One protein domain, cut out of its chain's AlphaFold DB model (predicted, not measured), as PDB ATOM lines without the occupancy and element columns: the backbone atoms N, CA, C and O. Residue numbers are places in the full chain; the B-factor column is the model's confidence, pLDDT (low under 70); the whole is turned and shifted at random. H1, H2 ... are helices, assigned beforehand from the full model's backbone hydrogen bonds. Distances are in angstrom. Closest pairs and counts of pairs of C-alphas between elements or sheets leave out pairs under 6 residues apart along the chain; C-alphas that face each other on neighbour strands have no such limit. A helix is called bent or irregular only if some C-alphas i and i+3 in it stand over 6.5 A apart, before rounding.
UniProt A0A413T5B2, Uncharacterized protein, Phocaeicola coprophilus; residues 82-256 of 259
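AT A GLANCE: This is residues 82 to 256 of the 259 residues of an uncharacterized protein of Phocaeicola coprophilus (UniProt A0A413T5B2). One long helix, H2, runs through the body as a spine; H1 and H8 lie side by side with its first part as a three-helix bundle, and H7 crosses it there. H5, H6 and H3 gather about its last part, and H4 packs on H5. The printed part has 175 residues with eight named helices, H1 to H8 in order, and no named strand: all helix. It is compact, with a radius of gyration of the C-alphas of 18.0 A and spans of 54 by 37 by 25 A.

HOW THE PARTS SIT: The hub, H2, residues 99 to 126, forms a bundle, helices side by side, with H1, residues 82 to 94, and H8, residues 231 to 254. H1 and H2 are a helical hairpin at a shallow tilt of 14 degrees; their closest C-alphas, of Leu 86 and Tyr 109, are 5.9 A apart. H8 touches H2 at 10 degrees, the same way, with the C-alphas of Leu 106 and Val 234 closest at 6.5 A. Residues 207 to 214 of H7, residues 201 to 216, touch H2 at a steep tilt of 62 degrees, closest at the C-alphas of Met 107 and Arg 211, 6.7 A. H5, residues 162 to 177, touches H2 at 30 degrees, opposite ways, closest at the C-alphas of Met 118 and Thr 177, 5.6 A. Every O i to N i+4 pair is within hydrogen-bond range in H1, H2, H8, H4, residues 146 to 157, and H6, residues 182 to 193; the counts are 7 of 9 in H3, residues 129 to 141, 10 of 12 in H5 and 9 of 12 in H7. H3 and H2 touch only at the corner, closest at the C-alphas of Val 125 and Met 132, 5.3 A. H6 and H2 only just touch, with 3 pairs of C-alphas within 8 A, closest those of Leu 121 and Val 185, 7.3 A. H4 and H5 are a hairpin, closest at the C-alphas of Leu 156 and Arg 165, 5.9 A.

IN THESE COORDINATES: H2 is 40.6 A long, from C-alpha 99 at (-9.848, 25.558, 51.463), and H8 35.0 A, to C-alpha 254 at (-21.454, 12.183, 15.515). H3 is irregular, C-alphas 137 and 140 being 7.5 A apart, and H5 only just, C-alphas 171 and 174 being 6.6 A apart.

THE WHOLE: The C-alphas of Asn 97 and Thr 160 are the farthest apart, at 54.7 A. The printed part has no cut; the link from H7 to H8, residues 217 to 230, is long. Mean pLDDT of the printed part is 76.9, and 45 residues are under 70, among them 211 to 222.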
ATOM      1  N   LEU A  82     -17.236  10.883  32.859       68.44
ATOM      2  CA  LEU A  82     -16.677  12.064  33.509       68.44
ATOM      3  C   LEU A  82     -17.700  12.656  34.503       68.44
ATOM      4  O   LEU A  82     -17.328  12.854  35.652       68.44
ATOM      5  N   THR A  83     -18.994  12.753  34.171       73.31
ATOM      6  CA  THR A  83     -20.022  13.297  35.083       73.31
ATOM      7  C   THR A  83     -20.141  12.475  36.364       73.31
ATOM      8  O   THR A  83     -20.038  13.030  37.450       73.31
ATOM      9  N   ASN A  84     -20.300  11.148  36.266       70.69
ATOM     10  CA  ASN A  84     -20.488  10.298  37.449       70.69
ATOM     11  C   ASN A  84     -19.258  10.329  38.372       70.69
ATOM     12  O   ASN A  84     -19.395  10.318  39.594       70.69
ATOM     13  N   GLU A  85     -18.056  10.392  37.796       71.62
ATOM     14  CA  GLU A  85     -16.817  10.502  38.567       71.62
ATOM     15  C   GLU A  85     -16.676  11.891  39.214       71.62
ATOM     16  O   GLU A  85     -16.264  12.008  40.372       71.62
ATOM     17  N   LEU A  86     -17.061  12.961  38.504       74.50
ATOM     18  CA  LEU A  86     -17.142  14.312  39.065       74.50
ATOM     19  C   LEU A  86     -18.168  14.373  40.211       74.50
ATOM     20  O   LEU A  86     -17.880  14.967  41.250       74.50
ATOM     21  N   ASP A  87     -19.318  13.716  40.070       75.12
ATOM     22  CA  ASP A  87     -20.360  13.623  41.098       75.12
ATOM     23  C   ASP A  87     -19.868  12.884  42.337       75.12
ATOM     24  O   ASP A  87     -20.073  13.359  43.456       75.12
ATOM     25  N   GLY A  88     -19.155  11.769  42.156       75.38
ATOM     26  CA  GLY A  88     -18.522  11.032  43.250       75.38
ATOM     27  C   GLY A  88     -17.566  11.914  44.059       75.38
ATOM     28  O   GLY A  88     -17.661  11.979  45.289       75.38
ATOM     29  N   ILE A  89     -16.701  12.672  43.376       69.81
ATOM     30  CA  ILE A  89     -15.801  13.650  44.010       69.81
ATOM     31  C   ILE A  89     -16.602  14.736  44.735       69.81
ATOM     32  O   ILE A  89     -16.283  15.093  45.875       69.81
ATOM     33  N   ASN A  90     -17.648  15.260  44.093       70.94
ATOM     34  CA  ASN A  90     -18.474  16.320  44.649       70.94
ATOM     35  C   ASN A  90     -19.168  15.846  45.936       70.94
ATOM     36  O   ASN A  90     -19.113  16.541  46.948       70.94
ATOM     37  N   ILE A  91     -19.738  14.637  45.949       76.69
ATOM     38  CA  ILE A  91     -20.423  14.032  47.102       76.69
ATOM     39  C   ILE A  91     -19.460  13.801  48.269       76.69
ATOM     40  O   ILE A  91     -19.705  14.314  49.364       76.69
ATOM     41  N   ILE A  92     -18.356  13.077  48.042       66.75
ATOM     42  CA  ILE A  92     -17.391  12.710  49.097       66.75
ATOM     43  C   ILE A  92     -16.849  13.962  49.798       66.75
ATOM     44  O   ILE A  92     -16.652  13.981  51.013       66.75
ATOM     45  N   LEU A  93     -16.641  15.039  49.040       63.22
ATOM     46  CA  LEU A  93     -15.994  16.247  49.533       63.22
ATOM     47  C   LEU A  93     -16.989  17.377  49.880       63.22
ATOM     48  O   LEU A  93     -16.573  18.415  50.396       63.22
ATOM     49  N   ASN A  94     -18.298  17.235  49.632       63.78
ATOM     50  CA  ASN A  94     -19.317  18.242  49.989       63.78
ATOM     51  C   ASN A  94     -19.582  18.356  51.495       63.78
ATOM     52  O   ASN A  94     -20.048  19.404  51.942       63.78
ATOM     53  N   GLY A  95     -19.194  17.350  52.279       64.56
ATOM     54  CA  GLY A  95     -19.185  17.430  53.742       64.56
ATOM     55  C   GLY A  95     -18.049  18.284  54.326       64.56
ATOM     56  O   GLY A  95     -18.038  18.532  55.528       64.56
ATOM     57  N   ILE A  96     -17.092  18.741  53.506       65.38
ATOM     58  CA  ILE A  96     -15.870  19.415  53.967       65.38
ATOM     59  C   ILE A  96     -15.725  20.762  53.249       65.38
ATOM     60  O   ILE A  96     -15.375  20.826  52.072       65.38
ATOM     61  N   ASN A  97     -15.972  21.864  53.962       68.06
ATOM     62  CA  ASN A  97     -15.930  23.222  53.395       68.06
ATOM     63  C   ASN A  97     -14.603  23.956  53.667       68.06
ATOM     64  O   ASN A  97     -14.577  25.169  53.857       68.06
ATOM     65  N   THR A  98     -13.493  23.219  53.752       73.88
ATOM     66  CA  THR A  98     -12.164  23.808  53.964       73.88
ATOM     67  C   THR A  98     -11.514  24.175  52.632       73.88
ATOM     68  O   THR A  98     -11.762  23.535  51.608       73.88
ATOM     69  N   TRP A  99     -10.615  25.164  52.651       72.00
ATOM     70  CA  TRP A  99      -9.848  25.558  51.463       72.00
ATOM     71  C   TRP A  99      -9.070  24.381  50.859       72.00
ATOM     72  O   TRP A  99      -8.998  24.239  49.641       72.00
ATOM     73  N   THR A 100      -8.526  23.496  51.698       71.88
ATOM     74  CA  THR A 100      -7.831  22.282  51.256       71.88
ATOM     75  C   THR A 100      -8.772  21.345  50.504       71.88
ATOM     76  O   THR A 100      -8.408  20.837  49.447       71.88
ATOM     77  N   ALA A 101      -9.996  21.146  50.999       75.31
ATOM     78  CA  ALA A 101     -10.981  20.305  50.326       75.31
ATOM     79  C   ALA A 101     -11.403  20.890  48.971       75.31
ATOM     80  O   ALA A 101     -11.501  20.153  47.995       75.31
ATOM     81  N   GLN A 102     -11.576  22.210  48.872       76.88
ATOM     82  CA  GLN A 102     -11.881  22.892  47.605       76.88
ATOM     83  C   GLN A 102     -10.758  22.713  46.571       76.88
ATOM     84  O   GLN A 102     -11.025  22.459  45.399       76.88
ATOM     85  N   LYS A 103      -9.496  22.757  47.010       75.56
ATOM     86  CA  LYS A 103      -8.336  22.474  46.154       75.56
ATOM     87  C   LYS A 103      -8.305  21.032  45.664       75.56
ATOM     88  O   LYS A 103      -8.093  20.801  44.477       75.56
ATOM     89  N   LEU A 104      -8.554  20.078  46.559       75.19
ATOM     90  CA  LEU A 104      -8.625  18.660  46.207       75.19
ATOM     91  C   LEU A 104      -9.770  18.373  45.227       75.19
ATOM     92  O   LEU A 104      -9.556  17.622  44.280       75.19
ATOM     93  N   LYS A 105     -10.934  19.021  45.391       77.62
ATOM     94  CA  LYS A 105     -12.045  18.944  44.423       77.62
ATOM     95  C   LYS A 105     -11.592  19.364  43.030       77.62
ATOM     96  O   LYS A 105     -11.736  18.590  42.092       77.62
ATOM     97  N   LEU A 106     -10.983  20.547  42.908       79.06
ATOM     98  CA  LEU A 106     -10.496  21.031  41.614       79.06
ATOM     99  C   LEU A 106      -9.435  20.110  41.007       79.06
ATOM    100  O   LEU A 106      -9.516  19.797  39.824       79.06
ATOM    101  N   MET A 107      -8.471  19.627  41.799       76.06
ATOM    102  CA  MET A 107      -7.469  18.677  41.301       76.06
ATOM    103  C   MET A 107      -8.103  17.373  40.814       76.06
ATOM    104  O   MET A 107      -7.717  16.878  39.757       76.06
ATOM    105  N   GLY A 108      -9.078  16.836  41.549       77.69
ATOM    106  CA  GLY A 108      -9.807  15.635  41.152       77.69
ATOM    107  C   GLY A 108     -10.584  15.846  39.853       77.69
ATOM    108  O   GLY A 108     -10.427  15.071  38.914       77.69
ATOM    109  N   TYR A 109     -11.327  16.949  39.751       80.19
ATOM    110  CA  TYR A 109     -12.065  17.308  38.541       80.19
ATOM    111  C   TYR A 109     -11.160  17.425  37.314       80.19
ATOM    112  O   TYR A 109     -11.433  16.861  36.254       80.19
ATOM    113  N   PHE A 110     -10.032  18.108  37.479       78.50
ATOM    114  CA  PHE A 110      -9.047  18.272  36.427       78.50
ATOM    115  C   PHE A 110      -8.352  16.965  36.040       78.50
ATOM    116  O   PHE A 110      -8.034  16.776  34.868       78.50
ATOM    117  N   SER A 111      -8.111  16.071  36.999       78.25
ATOM    118  CA  SER A 111      -7.504  14.762  36.734       78.25
ATOM    119  C   SER A 111      -8.473  13.848  35.987       78.25
ATOM    120  O   SER A 111      -8.064  13.175  35.044       78.25
ATOM    121  N   ASN A 112      -9.762  13.884  36.338       78.12
ATOM    122  CA  ASN A 112     -10.792  13.133  35.626       78.12
ATOM    123  C   ASN A 112     -10.964  13.614  34.187       78.12
ATOM    124  O   ASN A 112     -11.096  12.787  33.290       78.12
ATOM    125  N   LEU A 113     -10.909  14.926  33.932       79.81
ATOM    126  CA  LEU A 113     -10.967  15.429  32.560       79.81
ATOM    127  C   LEU A 113      -9.741  15.001  31.730       79.81
ATOM    128  O   LEU A 113      -9.887  14.649  30.562       79.81
ATOM    129  N   GLU A 114      -8.537  14.996  32.306       78.50
ATOM    130  CA  GLU A 114      -7.345  14.486  31.607       78.50
ATOM    131  C   GLU A 114      -7.451  12.993  31.303       78.50
ATOM    132  O   GLU A 114      -7.159  12.576  30.182       78.50
ATOM    133  N   LEU A 115      -7.907  12.199  32.278       76.94
ATOM    134  CA  LEU A 115      -8.169  10.774  32.091       76.94
ATOM    135  C   LEU A 115      -9.181  10.559  30.961       76.94
ATOM    136  O   LEU A 115      -8.958   9.749  30.068       76.94
ATOM    137  N   PHE A 116     -10.254  11.339  30.962       77.38
ATOM    138  CA  PHE A 116     -11.287  11.291  29.942       77.38
ATOM    139  C   PHE A 116     -10.747  11.602  28.541       77.38
ATOM    140  O   PHE A 116     -10.992  10.849  27.601       77.38
ATOM    141  N   LEU A 117      -9.961  12.671  28.383       80.88
ATOM    142  CA  LEU A 117      -9.340  12.998  27.097       80.88
ATOM    143  C   LEU A 117      -8.324  11.950  26.641       80.88
ATOM    144  O   LEU A 117      -8.193  11.700  25.443       80.88
ATOM    145  N   MET A 118      -7.604  11.344  27.581       78.62
ATOM    146  CA  MET A 118      -6.679  10.253  27.303       78.62
ATOM    147  C   MET A 118      -7.416   9.029  26.757       78.62
ATOM    148  O   MET A 118      -7.005   8.486  25.731       78.62
ATOM    149  N   GLU A 119      -8.506   8.617  27.403       74.12
ATOM    150  CA  GLU A 119      -9.351   7.511  26.944       74.12
ATOM    151  C   GLU A 119     -10.017   7.835  25.599       74.12
ATOM    152  O   GLU A 119     -10.009   7.002  24.694       74.12
ATOM    153  N   PHE A 120     -10.480   9.073  25.398       76.94
ATOM    154  CA  PHE A 120     -11.011   9.517  24.108       76.94
ATOM    155  C   PHE A 120      -9.968   9.423  22.988       76.94
ATOM    156  O   PHE A 120     -10.241   8.871  21.922       76.94
ATOM    157  N   LEU A 121      -8.744   9.903  23.226       81.88
ATOM    158  CA  LEU A 121      -7.669   9.805  22.242       81.88
ATOM    159  C   LEU A 121      -7.306   8.343  21.950       81.88
ATOM    160  O   LEU A 121      -7.095   7.993  20.791       81.88
ATOM    161  N   ARG A 122      -7.264   7.478  22.971       76.81
ATOM    162  CA  ARG A 122      -7.048   6.031  22.794       76.81
ATOM    163  C   ARG A 122      -8.109   5.416  21.900       76.81
ATOM    164  O   ARG A 122      -7.749   4.726  20.951       76.81
ATOM    165  N   MET A 123      -9.376   5.702  22.177       74.38
ATOM    166  CA  MET A 123     -10.501   5.213  21.389       74.38
ATOM    167  C   MET A 123     -10.314   5.566  19.909       74.38
ATOM    168  O   MET A 123     -10.305   4.672  19.070       74.38
ATOM    169  N   ILE A 124     -10.039   6.836  19.586       76.69
ATOM    170  CA  ILE A 124      -9.825   7.271  18.195       76.69
ATOM    171  C   ILE A 124      -8.598   6.604  17.561       76.69
ATOM    172  O   ILE A 124      -8.684   6.099  16.439       76.69
ATOM    173  N   VAL A 125      -7.453   6.611  18.252       76.75
ATOM    174  CA  VAL A 125      -6.182   6.097  17.716       76.75
ATOM    175  C   VAL A 125      -6.273   4.612  17.414       76.75
ATOM    176  O   VAL A 125      -5.787   4.164  16.375       76.75
ATOM    177  N   PHE A 126      -6.884   3.852  18.317       71.06
ATOM    178  CA  PHE A 126      -6.911   2.412  18.186       71.06
ATOM    179  C   PHE A 126      -8.090   1.916  17.350       71.06
ATOM    180  O   PHE A 126      -7.933   0.843  16.784       71.06
ATOM    181  N   ASN A 127      -9.184   2.677  17.179       65.38
ATOM    182  CA  ASN A 127     -10.422   2.262  16.486       65.38
ATOM    183  C   ASN A 127     -10.222   1.426  15.204       65.38
ATOM    184  O   ASN A 127     -11.014   0.551  14.872       65.38
ATOM    185  N   SER A 128      -9.156   1.682  14.446       59.88
ATOM    186  CA  SER A 128      -8.768   0.800  13.354       59.88
ATOM    187  C   SER A 128      -7.255   0.729  13.189       59.88
ATOM    188  O   SER A 128      -6.508   1.622  13.596       59.88
ATOM    189  N   LYS A 129      -6.791  -0.309  12.482       61.09
ATOM    190  CA  LYS A 129      -5.395  -0.394  12.027       61.09
ATOM    191  C   LYS A 129      -4.986   0.857  11.239       61.09
ATOM    192  O   LYS A 129      -3.891   1.368  11.451       61.09
ATOM    193  N   SER A 130      -5.872   1.358  10.377       72.81
ATOM    194  CA  SER A 130      -5.625   2.567   9.587       72.81
ATOM    195  C   SER A 130      -5.410   3.784  10.485       72.81
ATOM    196  O   SER A 130      -4.458   4.526  10.276       72.81
ATOM    197  N   ASN A 131      -6.230   3.958  11.527       75.06
ATOM    198  CA  ASN A 131      -6.092   5.079  12.462       75.06
ATOM    199  C   ASN A 131      -4.761   5.034  13.218       75.06
ATOM    200  O   ASN A 131      -4.129   6.075  13.420       75.06
ATOM    201  N   MET A 132      -4.316   3.838  13.603       79.25
ATOM    202  CA  MET A 132      -3.034   3.642  14.274       79.25
ATOM    203  C   MET A 132      -1.852   3.895  13.324       79.25
ATOM    204  O   MET A 132      -0.877   4.542  13.702       79.25
ATOM    205  N   GLU A 133      -1.919   3.431  12.076       77.88
ATOM    206  CA  GLU A 133      -0.885   3.699  11.066       77.88
ATOM    207  C   GLU A 133      -0.827   5.189  10.692       77.88
ATOM    208  O   GLU A 133       0.259   5.764  10.565       77.88
ATOM    209  N   GLN A 134      -1.984   5.847  10.600       86.25
ATOM    210  CA  GLN A 134      -2.101   7.291  10.410       86.25
ATOM    211  C   GLN A 134      -1.496   8.058  11.591       86.25
ATOM    212  O   GLN A 134      -0.759   9.024  11.382       86.25
ATOM    213  N   PHE A 135      -1.708   7.578  12.822       88.69
ATOM    214  CA  PHE A 135      -1.043   8.115  14.007       88.69
ATOM    215  C   PHE A 135       0.481   8.041  13.883       88.69
ATOM    216  O   PHE A 135       1.165   9.059  13.974       88.69
ATOM    217  N   ILE A 136       1.014   6.840  13.622       88.56
ATOM    218  CA  ILE A 136       2.459   6.566  13.535       88.56
ATOM    219  C   ILE A 136       3.132   7.392  12.434       88.56
ATOM    220  O   ILE A 136       4.228   7.928  12.617       88.56
ATOM    221  N   SER A 137       2.506   7.465  11.263       91.19
ATOM    222  CA  SER A 137       3.040   8.214  10.121       91.19
ATOM    223  C   SER A 137       3.030   9.723  10.369       91.19
ATOM    224  O   SER A 137       3.940  10.414   9.916       91.19
ATOM    225  N   SER A 138       2.086  10.218  11.172       92.00
ATOM    226  CA  SER A 138       1.907  11.648  11.447       92.00
ATOM    227  C   SER A 138       2.682  12.172  12.660       92.00
ATOM    228  O   SER A 138       2.640  13.376  12.909       92.00
ATOM    229  N   ILE A 139       3.417  11.324  13.397       88.88
ATOM    230  CA  ILE A 139       4.165  11.713  14.615       88.88
ATOM    231  C   ILE A 139       5.021  12.970  14.398       88.88
ATOM    232  O   ILE A 139       5.056  13.858  15.253       88.88
ATOM    233  N   ASP A 140       5.698  13.071  13.253       86.38
ATOM    234  CA  ASP A 140       6.620  14.182  12.993       86.38
ATOM    235  C   ASP A 140       5.880  15.512  12.773       86.38
ATOM    236  O   ASP A 140       6.390  16.567  13.161       86.38
ATOM    237  N   ASN A 141       4.644  15.448  12.268       86.69
ATOM    238  CA  ASN A 141       3.781  16.600  11.990       86.69
ATOM    239  C   ASN A 141       3.081  17.145  13.244       86.69
ATOM    240  O   ASN A 141       2.574  18.267  13.236       86.69
ATOM    241  N   LEU A 142       3.059  16.377  14.336       86.25
ATOM    242  CA  LEU A 142       2.444  16.807  15.588       86.25
ATOM    243  C   LEU A 142       3.195  17.994  16.192       86.25
ATOM    244  O   LEU A 142       4.421  18.011  16.231       86.25
ATOM    245  N   LYS A 143       2.500  18.980  16.760       85.88
ATOM    246  CA  LYS A 143       3.160  20.087  17.490       85.88
ATOM    247  C   LYS A 143       3.382  19.715  18.958       85.88
ATOM    248  O   LYS A 143       2.929  20.419  19.845       85.88
ATOM    249  N   ILE A 144       4.062  18.595  19.190       83.62
ATOM    250  CA  ILE A 144       4.440  18.104  20.525       83.62
ATOM    251  C   ILE A 144       5.958  18.188  20.725       83.62
ATOM    252  O   ILE A 144       6.714  18.371  19.769       83.62
ATOM    253  N   ASN A 145       6.415  18.022  21.968       83.88
ATOM    254  CA  ASN A 145       7.837  18.060  22.317       83.88
ATOM    255  C   ASN A 145       8.674  17.082  21.458       83.88
ATOM    256  O   ASN A 145       8.396  15.881  21.423       83.88
ATOM    257  N   ASN A 146       9.734  17.587  20.817       85.94
ATOM    258  CA  ASN A 146      10.601  16.802  19.930       85.94
ATOM    259  C   ASN A 146      11.255  15.592  20.618       85.94
ATOM    260  O   ASN A 146      11.402  14.550  19.984       85.94
ATOM    261  N   ASN A 147      11.581  15.679  21.911       86.44
ATOM    262  CA  ASN A 147      12.137  14.547  22.657       86.44
ATOM    263  C   ASN A 147      11.118  13.406  22.775       86.44
ATOM    264  O   ASN A 147      11.492  12.239  22.710       86.44
ATOM    265  N   ILE A 148       9.825  13.726  22.921       85.88
ATOM    266  CA  ILE A 148       8.758  12.716  22.961       85.88
ATOM    267  C   ILE A 148       8.631  12.052  21.589       85.88
ATOM    268  O   ILE A 148       8.621  10.828  21.518       85.88
ATOM    269  N   LYS A 149       8.634  12.835  20.500       89.62
ATOM    270  CA  LYS A 149       8.608  12.287  19.131       89.62
ATOM    271  C   LYS A 149       9.755  11.311  18.886       89.62
ATOM    272  O   LYS A 149       9.524  10.199  18.424       89.62
ATOM    273  N   GLN A 150      10.980  11.714  19.231       89.94
ATOM    274  CA  GLN A 150      12.173  10.880  19.066       89.94
ATOM    275  C   GLN A 150      12.079   9.584  19.870       89.94
ATOM    276  O   GLN A 150      12.401   8.521  19.348       89.94
ATOM    277  N   ARG A 151      11.594   9.645  21.115       90.25
ATOM    278  CA  ARG A 151      11.397   8.452  21.946       90.25
ATOM    279  C   ARG A 151      10.362   7.499  21.352       90.25
ATOM    280  O   ARG A 151      10.665   6.322  21.204       90.25
ATOM    281  N   ILE A 152       9.207   8.011  20.911       89.94
ATOM    282  CA  ILE A 152       8.196   7.193  20.223       89.94
ATOM    283  C   ILE A 152       8.807   6.537  18.975       89.94
ATOM    284  O   ILE A 152       8.631   5.342  18.760       89.94
ATOM    285  N   ARG A 153       9.564   7.287  18.162       89.69
ATOM    286  CA  ARG A 153      10.224   6.758  16.956       89.69
ATOM    287  C   ARG A 153      11.225   5.648  17.278       89.69
ATOM    288  O   ARG A 153      11.175   4.606  16.633       89.69
ATOM    289  N   ASN A 154      12.089   5.854  18.269       91.75
ATOM    290  CA  ASN A 154      13.084   4.862  18.685       91.75
ATOM    291  C   ASN A 154      12.422   3.589  19.225       91.75
ATOM    292  O   ASN A 154      12.852   2.482  18.911       91.75
ATOM    293  N   ASP A 155      11.345   3.735  19.997       90.00
ATOM    294  CA  ASP A 155      10.638   2.583  20.548       90.00
ATOM    295  C   ASP A 155       9.859   1.824  19.471       90.00
ATOM    296  O   ASP A 155       9.740   0.605  19.574       90.00
ATOM    297  N   LEU A 156       9.383   2.514  18.423       88.44
ATOM    298  CA  LEU A 156       8.711   1.919  17.264       88.44
ATOM    299  C   LEU A 156       9.674   1.293  16.243       88.44
ATOM    300  O   LEU A 156       9.277   0.348  15.561       88.44
ATOM    301  N   SER A 157      10.914   1.780  16.110       86.69
ATOM    302  CA  SER A 157      11.838   1.364  15.037       86.69
ATOM    303  C   SER A 157      12.175  -0.125  15.075       86.69
ATOM    304  O   SER A 157      12.401  -0.738  14.036       86.69
ATOM    305  N   ASN A 158      12.165  -0.712  16.272       80.19
ATOM    306  CA  ASN A 158      12.479  -2.122  16.497       80.19
ATOM    307  C   ASN A 158      11.225  -3.011  16.553       80.19
ATOM    308  O   ASN A 158      11.331  -4.199  16.854       80.19
ATOM    309  N   LYS A 159      10.029  -2.456  16.304       76.12
ATOM    310  CA  LYS A 159       8.761  -3.192  16.384       76.12
ATOM    311  C   LYS A 159       8.314  -3.657  15.008       76.12
ATOM    312  O   LYS A 159       7.949  -2.861  14.134       76.12
ATOM    313  N   THR A 160       8.316  -4.970  14.836       68.81
ATOM    314  CA  THR A 160       7.939  -5.639  13.588       68.81
ATOM    315  C   THR A 160       6.469  -6.028  13.566       68.81
ATOM    316  O   THR A 160       5.872  -6.059  12.492       68.81
ATOM    317  N   THR A 161       5.863  -6.261  14.732       59.47
ATOM    318  CA  THR A 161       4.435  -6.550  14.835       59.47
ATOM    319  C   THR A 161       3.650  -5.281  15.134       59.47
ATOM    320  O   THR A 161       4.112  -4.365  15.816       59.47
ATOM    321  N   ASN A 162       2.423  -5.224  14.634       55.62
ATOM    322  CA  ASN A 162       1.525  -4.129  14.968       55.62
ATOM    323  C   ASN A 162       1.038  -4.188  16.424       55.62
ATOM    324  O   ASN A 162       0.692  -3.150  16.977       55.62
ATOM    325  N   PHE A 163       1.079  -5.367  17.050       54.41
ATOM    326  CA  PHE A 163       0.855  -5.530  18.484       54.41
ATOM    327  C   PHE A 163       1.882  -4.731  19.296       54.41
ATOM    328  O   PHE A 163       1.508  -3.849  20.065       54.41
ATOM    329  N   ASP A 164       3.174  -4.948  19.045       55.81
ATOM    330  CA  ASP A 164       4.227  -4.248  19.783       55.81
ATOM    331  C   ASP A 164       4.182  -2.731  19.535       55.81
ATOM    332  O   ASP A 164       4.510  -1.931  20.411       55.81
ATOM    333  N   ARG A 165       3.767  -2.313  18.331       68.31
ATOM    334  CA  ARG A 165       3.560  -0.896  17.996       68.31
ATOM    335  C   ARG A 165       2.390  -0.298  18.773       68.31
ATOM    336  O   ARG A 165       2.510   0.823  19.264       68.31
ATOM    337  N   ALA A 166       1.289  -1.037  18.910       66.19
ATOM    338  CA  ALA A 166       0.133  -0.610  19.687       66.19
ATOM    339  C   ALA A 166       0.487  -0.441  21.172       66.19
ATOM    340  O   ALA A 166       0.133   0.579  21.759       66.19
ATOM    341  N   GLU A 167       1.246  -1.373  21.761       65.31
ATOM    342  CA  GLU A 167       1.718  -1.258  23.150       65.31
ATOM    343  C   GLU A 167       2.583  -0.011  23.366       65.31
ATOM    344  O   GLU A 167       2.394   0.721  24.344       65.31
ATOM    345  N   VAL A 168       3.488   0.275  22.422       77.12
ATOM    346  CA  VAL A 168       4.291   1.503  22.448       77.12
ATOM    347  C   VAL A 168       3.369   2.721  22.447       77.12
ATOM    348  O   VAL A 168       3.417   3.516  23.382       77.12
ATOM    349  N   ILE A 169       2.467   2.850  21.471       79.38
ATOM    350  CA  ILE A 169       1.550   4.001  21.375       79.38
ATOM    351  C   ILE A 169       0.694   4.146  22.639       79.38
ATOM    352  O   ILE A 169       0.576   5.245  23.182       79.38
ATOM    353  N   TYR A 170       0.159   3.040  23.158       75.56
ATOM    354  CA  TYR A 170      -0.694   3.025  24.346       75.56
ATOM    355  C   TYR A 170       0.027   3.591  25.576       75.56
ATOM    356  O   TYR A 170      -0.574   4.322  26.370       75.56
ATOM    357  N   SER A 171       1.324   3.294  25.708       76.31
ATOM    358  CA  SER A 171       2.183   3.801  26.786       76.31
ATOM    359  C   SER A 171       2.534   5.292  26.652       76.31
ATOM    360  O   SER A 171       2.824   5.957  27.651       76.31
ATOM    361  N   TYR A 172       2.474   5.841  25.434       84.19
ATOM    362  CA  TYR A 172       2.783   7.244  25.162       84.19
ATOM    363  C   TYR A 172       1.563   8.162  25.204       84.19
ATOM    364  O   TYR A 172       1.728   9.325  25.562       84.19
ATOM    365  N   ILE A 173       0.349   7.675  24.924       80.31
ATOM    366  CA  ILE A 173      -0.872   8.500  24.990       80.31
ATOM    367  C   ILE A 173      -1.050   9.223  26.347       80.31
ATOM    368  O   ILE A 173      -1.342  10.421  26.324       80.31
ATOM    369  N   PRO A 174      -0.792   8.605  27.520       76.88
ATOM    370  CA  PRO A 174      -0.776   9.338  28.787       76.88
ATOM    371  C   PRO A 174       0.173  10.546  28.749       76.88
ATOM    372  O   PRO A 174      -0.191  11.659  29.099       76.88
ATOM    373  N   GLN A 175       1.383  10.395  28.213       79.69
ATOM    374  CA  GLN A 175       2.367  11.486  28.151       79.69
ATOM    375  C   GLN A 175       1.946  12.642  27.223       79.69
ATOM    376  O   GLN A 175       2.479  13.747  27.346       79.69
ATOM    377  N   LEU A 176       1.007  12.397  26.305       78.31
ATOM    378  CA  LEU A 176       0.421  13.406  25.414       78.31
ATOM    379  C   LEU A 176      -0.777  14.131  26.044       78.31
ATOM    380  O   LEU A 176      -1.204  15.155  25.523       78.31
ATOM    381  N   THR A 177      -1.316  13.607  27.145       72.25
ATOM    382  CA  THR A 177      -2.582  14.051  27.757       72.25
ATOM    383  C   THR A 177      -2.408  14.567  29.190       72.25
ATOM    384  O   THR A 177      -3.249  15.323  29.668       72.25
ATOM    385  N   ILE A 178      -1.296  14.245  29.865       67.62
ATOM    386  CA  ILE A 178      -0.976  14.749  31.212       67.62
ATOM    387  C   ILE A 178      -0.573  16.240  31.165       67.62
ATOM    388  O   ILE A 178       0.136  16.684  30.259       67.62
ATOM    389  N   TYR A 179      -0.939  16.992  32.210       62.69
ATOM    390  CA  TYR A 179      -0.512  18.368  32.494       62.69
ATOM    391  C   TYR A 179      -0.989  19.392  31.462       62.69
ATOM    392  O   TYR A 179      -0.169  20.074  30.851       62.69
ATOM    393  N   HIS A 180      -2.298  19.600  31.315       62.44
ATOM    394  CA  HIS A 180      -2.809  20.757  30.541       62.44
ATOM    395  C   HIS A 180      -2.553  20.708  29.044       62.44
ATOM    396  O   HIS A 180      -2.796  21.690  28.344       62.44
ATOM    397  N   ARG A 181      -2.153  19.557  28.516       71.44
ATOM    398  CA  ARG A 181      -1.860  19.372  27.095       71.44
ATOM    399  C   ARG A 181      -3.123  19.189  26.251       71.44
ATOM    400  O   ARG A 181      -3.137  18.444  25.282       71.44
ATOM    401  N   PHE A 182      -4.182  19.922  26.589       78.38
ATOM    402  CA  PHE A 182      -5.413  20.008  25.802       78.38
ATOM    403  C   PHE A 182      -5.123  20.500  24.392       78.38
ATOM    404  O   PHE A 182      -5.665  19.961  23.436       78.38
ATOM    405  N   ASP A 183      -4.229  21.485  24.270       80.94
ATOM    406  CA  ASP A 183      -3.768  21.970  22.972       80.94
ATOM    407  C   ASP A 183      -3.087  20.847  22.165       80.94
ATOM    408  O   ASP A 183      -3.298  20.765  20.957       80.94
ATOM    409  N   ASP A 184      -2.342  19.938  22.812       84.75
ATOM    410  CA  ASP A 184      -1.715  18.795  22.135       84.75
ATOM    411  C   ASP A 184      -2.772  17.780  21.684       84.75
ATOM    412  O   ASP A 184      -2.742  17.353  20.533       84.75
ATOM    413  N   VAL A 185      -3.734  17.424  22.546       86.12
ATOM    414  CA  VAL A 185      -4.832  16.499  22.201       86.12
ATOM    415  C   VAL A 185      -5.683  17.064  21.065       86.12
ATOM    416  O   VAL A 185      -5.917  16.374  20.073       86.12
ATOM    417  N   LYS A 186      -6.077  18.341  21.155       88.06
ATOM    418  CA  LYS A 186      -6.804  19.052  20.097       88.06
ATOM    419  C   LYS A 186      -6.024  19.036  18.789       88.06
ATOM    420  O   LYS A 186      -6.584  18.744  17.737       88.06
ATOM    421  N   ASN A 187      -4.729  19.328  18.850       89.00
ATOM    422  CA  ASN A 187      -3.866  19.323  17.680       89.00
ATOM    423  C   ASN A 187      -3.733  17.925  17.063       89.00
ATOM    424  O   ASN A 187      -3.809  17.797  15.849       89.00
ATOM    425  N   ILE A 188      -3.583  16.877  17.875       90.31
ATOM    426  CA  ILE A 188      -3.533  15.490  17.401       90.31
ATOM    427  C   ILE A 188      -4.834  15.127  16.682       90.31
ATOM    428  O   ILE A 188      -4.794  14.671  15.542       90.31
ATOM    429  N   LEU A 189      -5.981  15.367  17.321       90.62
ATOM    430  CA  LEU A 189      -7.287  15.049  16.749       90.62
ATOM    431  C   LEU A 189      -7.544  15.815  15.450       90.62
ATOM    432  O   LEU A 189      -7.985  15.218  14.468       90.62
ATOM    433  N   LYS A 190      -7.174  17.097  15.404       91.88
ATOM    434  CA  LYS A 190      -7.355  17.923  14.214       91.88
ATOM    435  C   LYS A 190      -6.393  17.562  13.082       91.88
ATOM    436  O   LYS A 190      -6.820  17.418  11.946       91.88
ATOM    437  N   VAL A 191      -5.098  17.428  13.364       89.81
ATOM    438  CA  VAL A 191      -4.073  17.204  12.329       89.81
ATOM    439  C   VAL A 191      -4.108  15.780  11.795       89.81
ATOM    440  O   VAL A 191      -3.913  15.584  10.599       89.81
ATOM    441  N   ILE A 192      -4.325  14.789  12.662       91.00
ATOM    442  CA  ILE A 192      -4.299  13.387  12.248       91.00
ATOM    443  C   ILE A 192      -5.666  12.958  11.727       91.00
ATOM    444  O   ILE A 192      -5.720  12.339  10.675       91.00
ATOM    445  N   TYR A 193      -6.754  13.287  12.424       88.81
ATOM    446  CA  TYR A 193      -8.073  12.698  12.159       88.81
ATOM    447  C   TYR A 193      -9.104  13.686  11.599       88.81
ATOM    448  O   TYR A 193     -10.245  13.297  11.382       88.81
ATOM    449  N   ASP A 194      -8.720  14.950  11.381       90.38
ATOM    450  CA  ASP A 194      -9.624  16.052  11.014       90.38
ATOM    451  C   ASP A 194     -10.830  16.210  11.962       90.38
ATOM    452  O   ASP A 194     -11.894  16.705  11.596       90.38
ATOM    453  N   ILE A 195     -10.655  15.814  13.226       90.31
ATOM    454  CA  ILE A 195     -11.676  15.928  14.266       90.31
ATOM    455  C   ILE A 195     -11.508  17.278  14.966       90.31
ATOM    456  O   ILE A 195     -10.488  17.536  15.610       90.31
ATOM    457  N   GLU A 196     -12.520  18.141  14.870       90.88
ATOM    458  CA  GLU A 196     -12.553  19.400  15.616       90.88
ATOM    459  C   GLU A 196     -13.084  19.153  17.033       90.88
ATOM    460  O   GLU A 196     -14.235  18.760  17.226       90.88
ATOM    461  N   MET A 197     -12.240  19.392  18.040       88.25
ATOM    462  CA  MET A 197     -12.688  19.369  19.431       88.25
ATOM    463  C   MET A 197     -13.590  20.575  19.731       88.25
ATOM    464  O   MET A 197     -13.316  21.669  19.224       88.25
ATOM    465  N   PRO A 198     -14.599  20.425  20.610       87.56
ATOM    466  CA  PRO A 198     -15.376  21.556  21.097       87.56
ATOM    467  C   PRO A 198     -14.477  22.639  21.699       87.56
ATOM    468  O   PRO A 198     -13.389  22.353  22.211       87.56
ATOM    469  N   ASP A 199     -14.939  23.890  21.663       85.06
ATOM    470  CA  ASP A 199     -14.231  24.960  22.356       85.06
ATOM    471  C   ASP A 199     -14.191  24.680  23.864       85.06
ATOM    472  O   ASP A 199     -15.203  24.327  24.477       85.06
ATOM    473  N   TYR A 200     -12.998  24.823  24.431       83.81
ATOM    474  CA  TYR A 200     -12.689  24.573  25.834       83.81
ATOM    475  C   TYR A 200     -12.132  25.826  26.521       83.81
ATOM    476  O   TYR A 200     -11.560  25.714  27.601       83.81
ATOM    477  N   SER A 201     -12.262  27.005  25.899       82.69
ATOM    478  CA  SER A 201     -11.790  28.294  26.419       82.69
ATOM    479  C   SER A 201     -12.229  28.559  27.867       82.69
ATOM    480  O   SER A 201     -11.379  28.904  28.694       82.69
ATOM    481  N   ASP A 202     -13.496  28.280  28.185       77.12
ATOM    482  CA  ASP A 202     -14.073  28.415  29.530       77.12
ATOM    483  C   ASP A 202     -13.313  27.575  30.568       77.12
ATOM    484  O   ASP A 202     -12.916  28.072  31.618       77.12
ATOM    485  N   ILE A 203     -13.002  26.317  30.244       78.62
ATOM    486  CA  ILE A 203     -12.248  25.427  31.138       78.62
ATOM    487  C   ILE A 203     -10.760  25.766  31.120       78.62
ATOM    488  O   ILE A 203     -10.103  25.679  32.151       78.62
ATOM    489  N   LYS A 204     -10.197  26.147  29.967       76.44
ATOM    490  CA  LYS A 204      -8.761  26.413  29.778       76.44
ATOM    491  C   LYS A 204      -8.260  27.468  30.753       76.44
ATOM    492  O   LYS A 204      -7.190  27.297  31.342       76.44
ATOM    493  N   GLN A 205      -9.025  28.543  30.910       70.12
ATOM    494  CA  GLN A 205      -8.671  29.645  31.793       70.12
ATOM    495  C   GLN A 205      -8.612  29.186  33.257       70.12
ATOM    496  O   GLN A 205      -7.651  29.495  33.968       70.12
ATOM    497  N   ASP A 206      -9.580  28.378  33.681       70.62
ATOM    498  CA  ASP A 206      -9.621  27.792  35.020       70.62
ATOM    499  C   ASP A 206      -8.491  26.769  35.226       70.62
ATOM    500  O   ASP A 206      -7.811  26.759  36.257       70.62
ATOM    501  N   PHE A 207      -8.225  25.952  34.205       69.12
ATOM    502  CA  PHE A 207      -7.205  24.905  34.191       69.12
ATOM    503  C   PHE A 207      -5.802  25.494  34.397       69.12
ATOM    504  O   PHE A 207      -5.054  25.039  35.265       69.12
ATOM    505  N   MET A 208      -5.446  26.522  33.620       66.50
ATOM    506  CA  MET A 208      -4.112  27.135  33.641       66.50
ATOM    507  C   MET A 208      -3.836  27.898  34.937       66.50
ATOM    508  O   MET A 208      -2.724  27.829  35.462       66.50
ATOM    509  N   ASN A 209      -4.840  28.594  35.475       68.19
ATOM    510  CA  ASN A 209      -4.669  29.396  36.683       68.19
ATOM    511  C   ASN A 209      -4.617  28.520  37.936       68.19
ATOM    512  O   ASN A 209      -3.677  28.614  38.724       68.19
ATOM    513  N   TYR A 210      -5.599  27.636  38.125       70.50
ATOM    514  CA  TYR A 210      -5.714  26.915  39.386       70.50
ATOM    515  C   TYR A 210      -4.762  25.738  39.456       70.50
ATOM    516  O   TYR A 210      -4.039  25.599  40.432       70.50
ATOM    517  N   ARG A 211      -4.675  24.888  38.437       67.88
ATOM    518  CA  ARG A 211      -3.872  23.672  38.582       67.88
ATOM    519  C   ARG A 211      -2.369  23.948  38.631       67.88
ATOM    520  O   ARG A 211      -1.678  23.274  39.387       67.88
ATOM    521  N   HIS A 212      -1.854  24.947  37.910       66.31
ATOM    522  CA  HIS A 212      -0.441  25.325  38.029       66.31
ATOM    523  C   HIS A 212      -0.113  25.820  39.451       66.31
ATOM    524  O   HIS A 212       0.858  25.363  40.058       66.31
ATOM    525  N   ASP A 213      -0.963  26.678  40.023       65.25
ATOM    526  CA  ASP A 213      -0.812  27.170  41.399       65.25
ATOM    527  C   ASP A 213      -0.957  26.038  42.433       65.25
ATOM    528  O   ASP A 213      -0.217  25.974  43.419       65.25
ATOM    529  N   LEU A 214      -1.865  25.090  42.191       65.00
ATOM    530  CA  LEU A 214      -2.103  23.941  43.066       65.00
ATOM    531  C   LEU A 214      -0.967  22.919  43.039       65.00
ATOM    532  O   LEU A 214      -0.574  22.432  44.097       65.00
ATOM    533  N   THR A 215      -0.421  22.622  41.860       61.91
ATOM    534  CA  THR A 215       0.545  21.527  41.671       61.91
ATOM    535  C   THR A 215       1.989  21.989  41.873       61.91
ATOM    536  O   THR A 215       2.793  21.250  42.434       61.91
ATOM    537  N   HIS A 216       2.335  23.212  41.447       61.91
ATOM    538  CA  HIS A 216       3.726  23.687  41.433       61.91
ATOM    539  C   HIS A 216       4.053  24.741  42.490       61.91
ATOM    540  O   HIS A 216       5.227  24.988  42.755       61.91
ATOM    541  N   ARG A 217       3.046  25.369  43.107       58.72
ATOM    542  CA  ARG A 217       3.257  26.465  44.067       58.72
ATOM    543  C   ARG A 217       2.675  26.183  45.448       58.72
ATOM    544  O   ARG A 217       2.478  27.106  46.237       58.72
ATOM    545  N   SER A 218       2.367  24.921  45.749       64.50
ATOM    546  CA  SER A 218       1.732  24.515  47.013       64.50
ATOM    547  C   SER A 218       0.469  25.335  47.324       64.50
ATOM    548  O   SER A 218       0.181  25.665  48.477       64.50
ATOM    549  N   GLY A 219      -0.272  25.721  46.281       59.97
ATOM    550  CA  GLY A 219      -1.474  26.536  46.384       59.97
ATOM    551  C   GLY A 219      -1.243  28.037  46.594       59.97
ATOM    552  O   GLY A 219      -2.172  28.700  47.067       59.97
ATOM    553  N   ARG A 220      -0.046  28.550  46.289       64.75
ATOM    554  CA  ARG A 220       0.279  29.985  46.230       64.75
ATOM    555  C   ARG A 220       0.288  30.474  44.783       64.75
ATOM    556  O   ARG A 220       0.551  29.701  43.873       64.75
ATOM    557  N   ASP A 221       0.016  31.751  44.566       65.62
ATOM    558  CA  ASP A 221       0.126  32.356  43.238       65.62
ATOM    559  C   ASP A 221       1.573  32.772  42.904       65.62
ATOM    560  O   ASP A 221       2.516  32.534  43.665       65.62
ATOM    561  N   PHE A 222       1.764  33.410  41.744       63.12
ATOM    562  CA  PHE A 222       3.069  33.911  41.293       63.12
ATOM    563  C   PHE A 222       3.691  34.929  42.263       63.12
ATOM    564  O   PHE A 222       4.912  35.007  42.367       63.12
ATOM    565  N   PHE A 223       2.863  35.671  42.999       72.75
ATOM    566  CA  PHE A 223       3.281  36.668  43.983       72.75
ATOM    567  C   PHE A 223       3.467  36.068  45.383       72.75
ATOM    568  O   PHE A 223       3.582  36.811  46.356       72.75
ATOM    569  N   ASN A 224       3.502  34.735  45.501       66.69
ATOM    570  CA  ASN A 224       3.634  33.999  46.760       66.69
ATOM    571  C   ASN A 224       2.460  34.226  47.736       66.69
ATOM    572  O   ASN A 224       2.580  33.961  48.934       66.69
ATOM    573  N   THR A 225       1.312  34.682  47.228       65.00
ATOM    574  CA  THR A 225       0.094  34.893  48.012       65.00
ATOM    575  C   THR A 225      -0.725  33.610  48.028       65.00
ATOM    576  O   THR A 225      -0.927  32.965  46.999       65.00
ATOM    577  N   VAL A 226      -1.218  33.212  49.204       63.84
ATOM    578  CA  VAL A 226      -2.152  32.085  49.309       63.84
ATOM    579  C   VAL A 226      -3.502  32.546  48.769       63.84
ATOM    580  O   VAL A 226      -4.212  33.302  49.429       63.84
ATOM    581  N   LYS A 227      -3.873  32.083  47.574       63.88
ATOM    582  CA  LYS A 227      -5.232  32.272  47.065       63.88
ATOM    583  C   LYS A 227      -6.154  31.228  47.687       63.88
ATOM    584  O   LYS A 227      -5.938  30.014  47.553       63.88
ATOM    585  N   HIS A 228      -7.168  31.716  48.392       68.88
ATOM    586  CA  HIS A 228      -8.322  30.914  48.774       68.88
ATOM    587  C   HIS A 228      -9.179  30.674  47.527       68.88
ATOM    588  O   HIS A 228      -9.279  31.541  46.663       68.88
ATOM    589  N   ILE A 229      -9.722  29.465  47.402       74.62
ATOM    590  CA  ILE A 229     -10.581  29.089  46.281       74.62
ATOM    591  C   ILE A 229     -11.995  29.072  46.816       74.62
ATOM    592  O   ILE A 229     -12.323  28.212  47.624       74.62
ATOM    593  N   ASP A 230     -12.820  30.012  46.388       78.19
ATOM    594  CA  ASP A 230     -14.191  30.072  46.869       78.19
ATOM    595  C   ASP A 230     -15.017  28.895  46.350       78.19
ATOM    596  O   ASP A 230     -14.815  28.383  45.249       78.19
ATOM    597  N   ARG A 231     -16.012  28.481  47.141       77.38
ATOM    598  CA  ARG A 231     -16.927  27.396  46.761       77.38
ATOM    599  C   ARG A 231     -17.635  27.673  45.433       77.38
ATOM    600  O   ARG A 231     -17.864  26.739  44.675       77.38
ATOM    601  N   ASN A 232     -17.951  28.936  45.155       83.12
ATOM    602  CA  ASN A 232     -18.595  29.336  43.905       83.12
ATOM    603  C   ASN A 232     -17.700  29.028  42.701       83.12
ATOM    604  O   ASN A 232     -18.169  28.398  41.767       83.12
ATOM    605  N   VAL A 233     -16.396  29.310  42.800       82.94
ATOM    606  CA  VAL A 233     -15.415  28.961  41.759       82.94
ATOM    607  C   VAL A 233     -15.396  27.453  41.500       82.94
ATOM    608  O   VAL A 233     -15.365  27.015  40.356       82.94
ATOM    609  N   VAL A 234     -15.457  26.634  42.557       81.88
ATOM    610  CA  VAL A 234     -15.502  25.168  42.410       81.88
ATOM    611  C   VAL A 234     -16.770  24.705  41.689       81.88
ATOM    612  O   VAL A 234     -16.698  23.812  40.847       81.88
ATOM    613  N   ASN A 235     -17.919  25.296  42.020       84.25
ATOM    614  CA  ASN A 235     -19.195  24.963  41.389       84.25
ATOM    615  C   ASN A 235     -19.231  25.394  39.916       84.25
ATOM    616  O   ASN A 235     -19.710  24.631  39.079       84.25
ATOM    617  N   ASP A 236     -18.709  26.582  39.608       86.88
ATOM    618  CA  ASP A 236     -18.645  27.115  38.247       86.88
ATOM    619  C   ASP A 236     -17.761  26.223  37.365       86.88
ATOM    620  O   ASP A 236     -18.196  25.775  36.306       86.88
ATOM    621  N   ILE A 237     -16.573  25.845  37.859       86.00
ATOM    622  CA  ILE A 237     -15.674  24.916  37.159       86.00
ATOM    623  C   ILE A 237     -16.355  23.568  36.922       86.00
ATOM    624  O   ILE A 237     -16.319  23.046  35.811       86.00
ATOM    625  N   TYR A 238     -16.989  22.993  37.943       87.25
ATOM    626  CA  TYR A 238     -17.710  21.727  37.804       87.25
ATOM    627  C   TYR A 238     -18.791  21.797  36.716       87.25
ATOM    628  O   TYR A 238     -18.876  20.900  35.878       87.25
ATOM    629  N   LYS A 239     -19.564  22.887  36.676       88.06
ATOM    630  CA  LYS A 239     -20.576  23.105  35.643       88.06
ATOM    631  C   LYS A 239     -19.953  23.189  34.247       88.06
ATOM    632  O   LYS A 239     -20.418  22.495  33.347       88.06
ATOM    633  N   HIS A 240     -18.888  23.975  34.069       88.06
ATOM    634  CA  HIS A 240     -18.191  24.079  32.781       88.06
ATOM    635  C   HIS A 240     -17.662  22.719  32.302       88.06
ATOM    636  O   HIS A 240     -17.735  22.411  31.114       88.06
ATOM    637  N   LEU A 241     -17.162  21.883  33.219       86.81
ATOM    638  CA  LEU A 241     -16.673  20.539  32.901       86.81
ATOM    639  C   LEU A 241     -17.781  19.609  32.402       86.81
ATOM    640  O   LEU A 241     -17.564  18.913  31.412       86.81
ATOM    641  N   ILE A 242     -18.957  19.628  33.035       86.31
ATOM    642  CA  ILE A 242     -20.120  18.851  32.578       86.31
ATOM    643  C   ILE A 242     -20.581  19.333  31.202       86.31
ATOM    644  O   ILE A 242     -20.763  18.531  30.290       86.31
ATOM    645  N   GLU A 243     -20.702  20.647  31.005       88.44
ATOM    646  CA  GLU A 243     -21.113  21.202  29.710       88.44
ATOM    647  C   GLU A 243     -20.134  20.827  28.586       88.44
ATOM    648  O   GLU A 243     -20.532  20.593  27.443       88.44
ATOM    649  N   TYR A 244     -18.840  20.763  28.889       87.12
ATOM    650  CA  TYR A 244     -17.830  20.328  27.933       87.12
ATOM    651  C   TYR A 244     -17.862  18.822  27.669       87.12
ATOM    652  O   TYR A 244     -17.698  18.399  26.522       87.12
ATOM    653  N   GLU A 245     -18.114  18.014  28.695       84.06
ATOM    654  CA  GLU A 245     -18.349  16.582  28.542       84.06
ATOM    655  C   GLU A 245     -19.512  16.303  27.592       84.06
ATOM    656  O   GLU A 245     -19.373  15.480  26.689       84.06
ATOM    657  N   ASP A 246     -20.630  17.013  27.745       84.81
ATOM    658  CA  ASP A 246     -21.802  16.862  26.882       84.81
ATOM    659  C   ASP A 246     -21.473  17.191  25.422       84.81
ATOM    660  O   ASP A 246     -21.849  16.449  24.508       84.81
ATOM    661  N   LYS A 247     -20.698  18.260  25.186       87.69
ATOM    662  CA  LYS A 247     -20.199  18.599  23.842       87.69
ATOM    663  C   LYS A 247     -19.308  17.487  23.275       87.69
ATOM    664  O   LYS A 247     -19.411  17.168  22.091       87.69
ATOM    665  N   LEU A 248     -18.451  16.876  24.097       81.31
ATOM    666  CA  LEU A 248     -17.594  15.765  23.672       81.31
ATOM    667  C   LEU A 248     -18.386  14.482  23.409       81.31
ATOM    668  O   LEU A 248     -18.152  13.835  22.394       81.31
ATOM    669  N   LYS A 249     -19.369  14.141  24.245       76.25
ATOM    670  CA  LYS A 249     -20.293  13.021  24.009       76.25
ATOM    671  C   LYS A 249     -21.068  13.203  22.705       76.25
ATOM    672  O   LYS A 249     -21.208  12.258  21.929       76.25
ATOM    673  N   ALA A 250     -21.530  14.422  22.424       81.31
ATOM    674  CA  ALA A 250     -22.183  14.742  21.159       81.31
ATOM    675  C   ALA A 250     -21.246  14.529  19.958       81.31
ATOM    676  O   ALA A 250     -21.661  13.919  18.973       81.31
ATOM    677  N   LEU A 251     -19.984  14.966  20.055       80.75
ATOM    678  CA  LEU A 251     -18.965  14.710  19.035       80.75
ATOM    679  C   LEU A 251     -18.726  13.206  18.836       80.75
ATOM    680  O   LEU A 251     -18.759  12.721  17.712       80.75
ATOM    681  N   VAL A 252     -18.530  12.449  19.915       70.62
ATOM    682  CA  VAL A 252     -18.309  10.994  19.866       70.62
ATOM    683  C   VAL A 252     -19.469  10.289  19.151       70.62
ATOM    684  O   VAL A 252     -19.243   9.475  18.257       70.62
ATOM    685  N   LYS A 253     -20.711  10.677  19.458       68.94
ATOM    686  CA  LYS A 253     -21.905  10.165  18.777       68.94
ATOM    687  C   LYS A 253     -21.942  10.534  17.289       68.94
ATOM    688  O   LYS A 253     -22.327   9.704  16.472       68.94
ATOM    689  N   GLN A 254     -21.551  11.758  16.922       70.56
ATOM    690  CA  GLN A 254     -21.454  12.183  15.515       70.56
ATOM    691  C   GLN A 254     -20.422  11.367  14.733       70.56
ATOM    692  O   GLN A 254     -20.625  11.091  13.555       70.56
ATOM    693  N   LEU A 255     -19.342  10.956  15.397       66.69
ATOM    694  CA  LEU A 255     -18.312  10.098  14.821       66.69
ATOM    695  C   LEU A 255     -18.742   8.619  14.719       66.69
ATOM    696  O   LEU A 255     -17.992   7.812  14.176       66.69
ATOM    697  N   GLY A 256     -19.943   8.266  15.195       59.62
ATOM    698  CA  GLY A 256     -20.525   6.928  15.064       59.62
ATOM    699  C   GLY A 256     -20.158   5.946  16.178       59.62
ATOM    700  O   GLY A 256     -20.489   4.770  16.061       59.62
TER     701      GLY A 256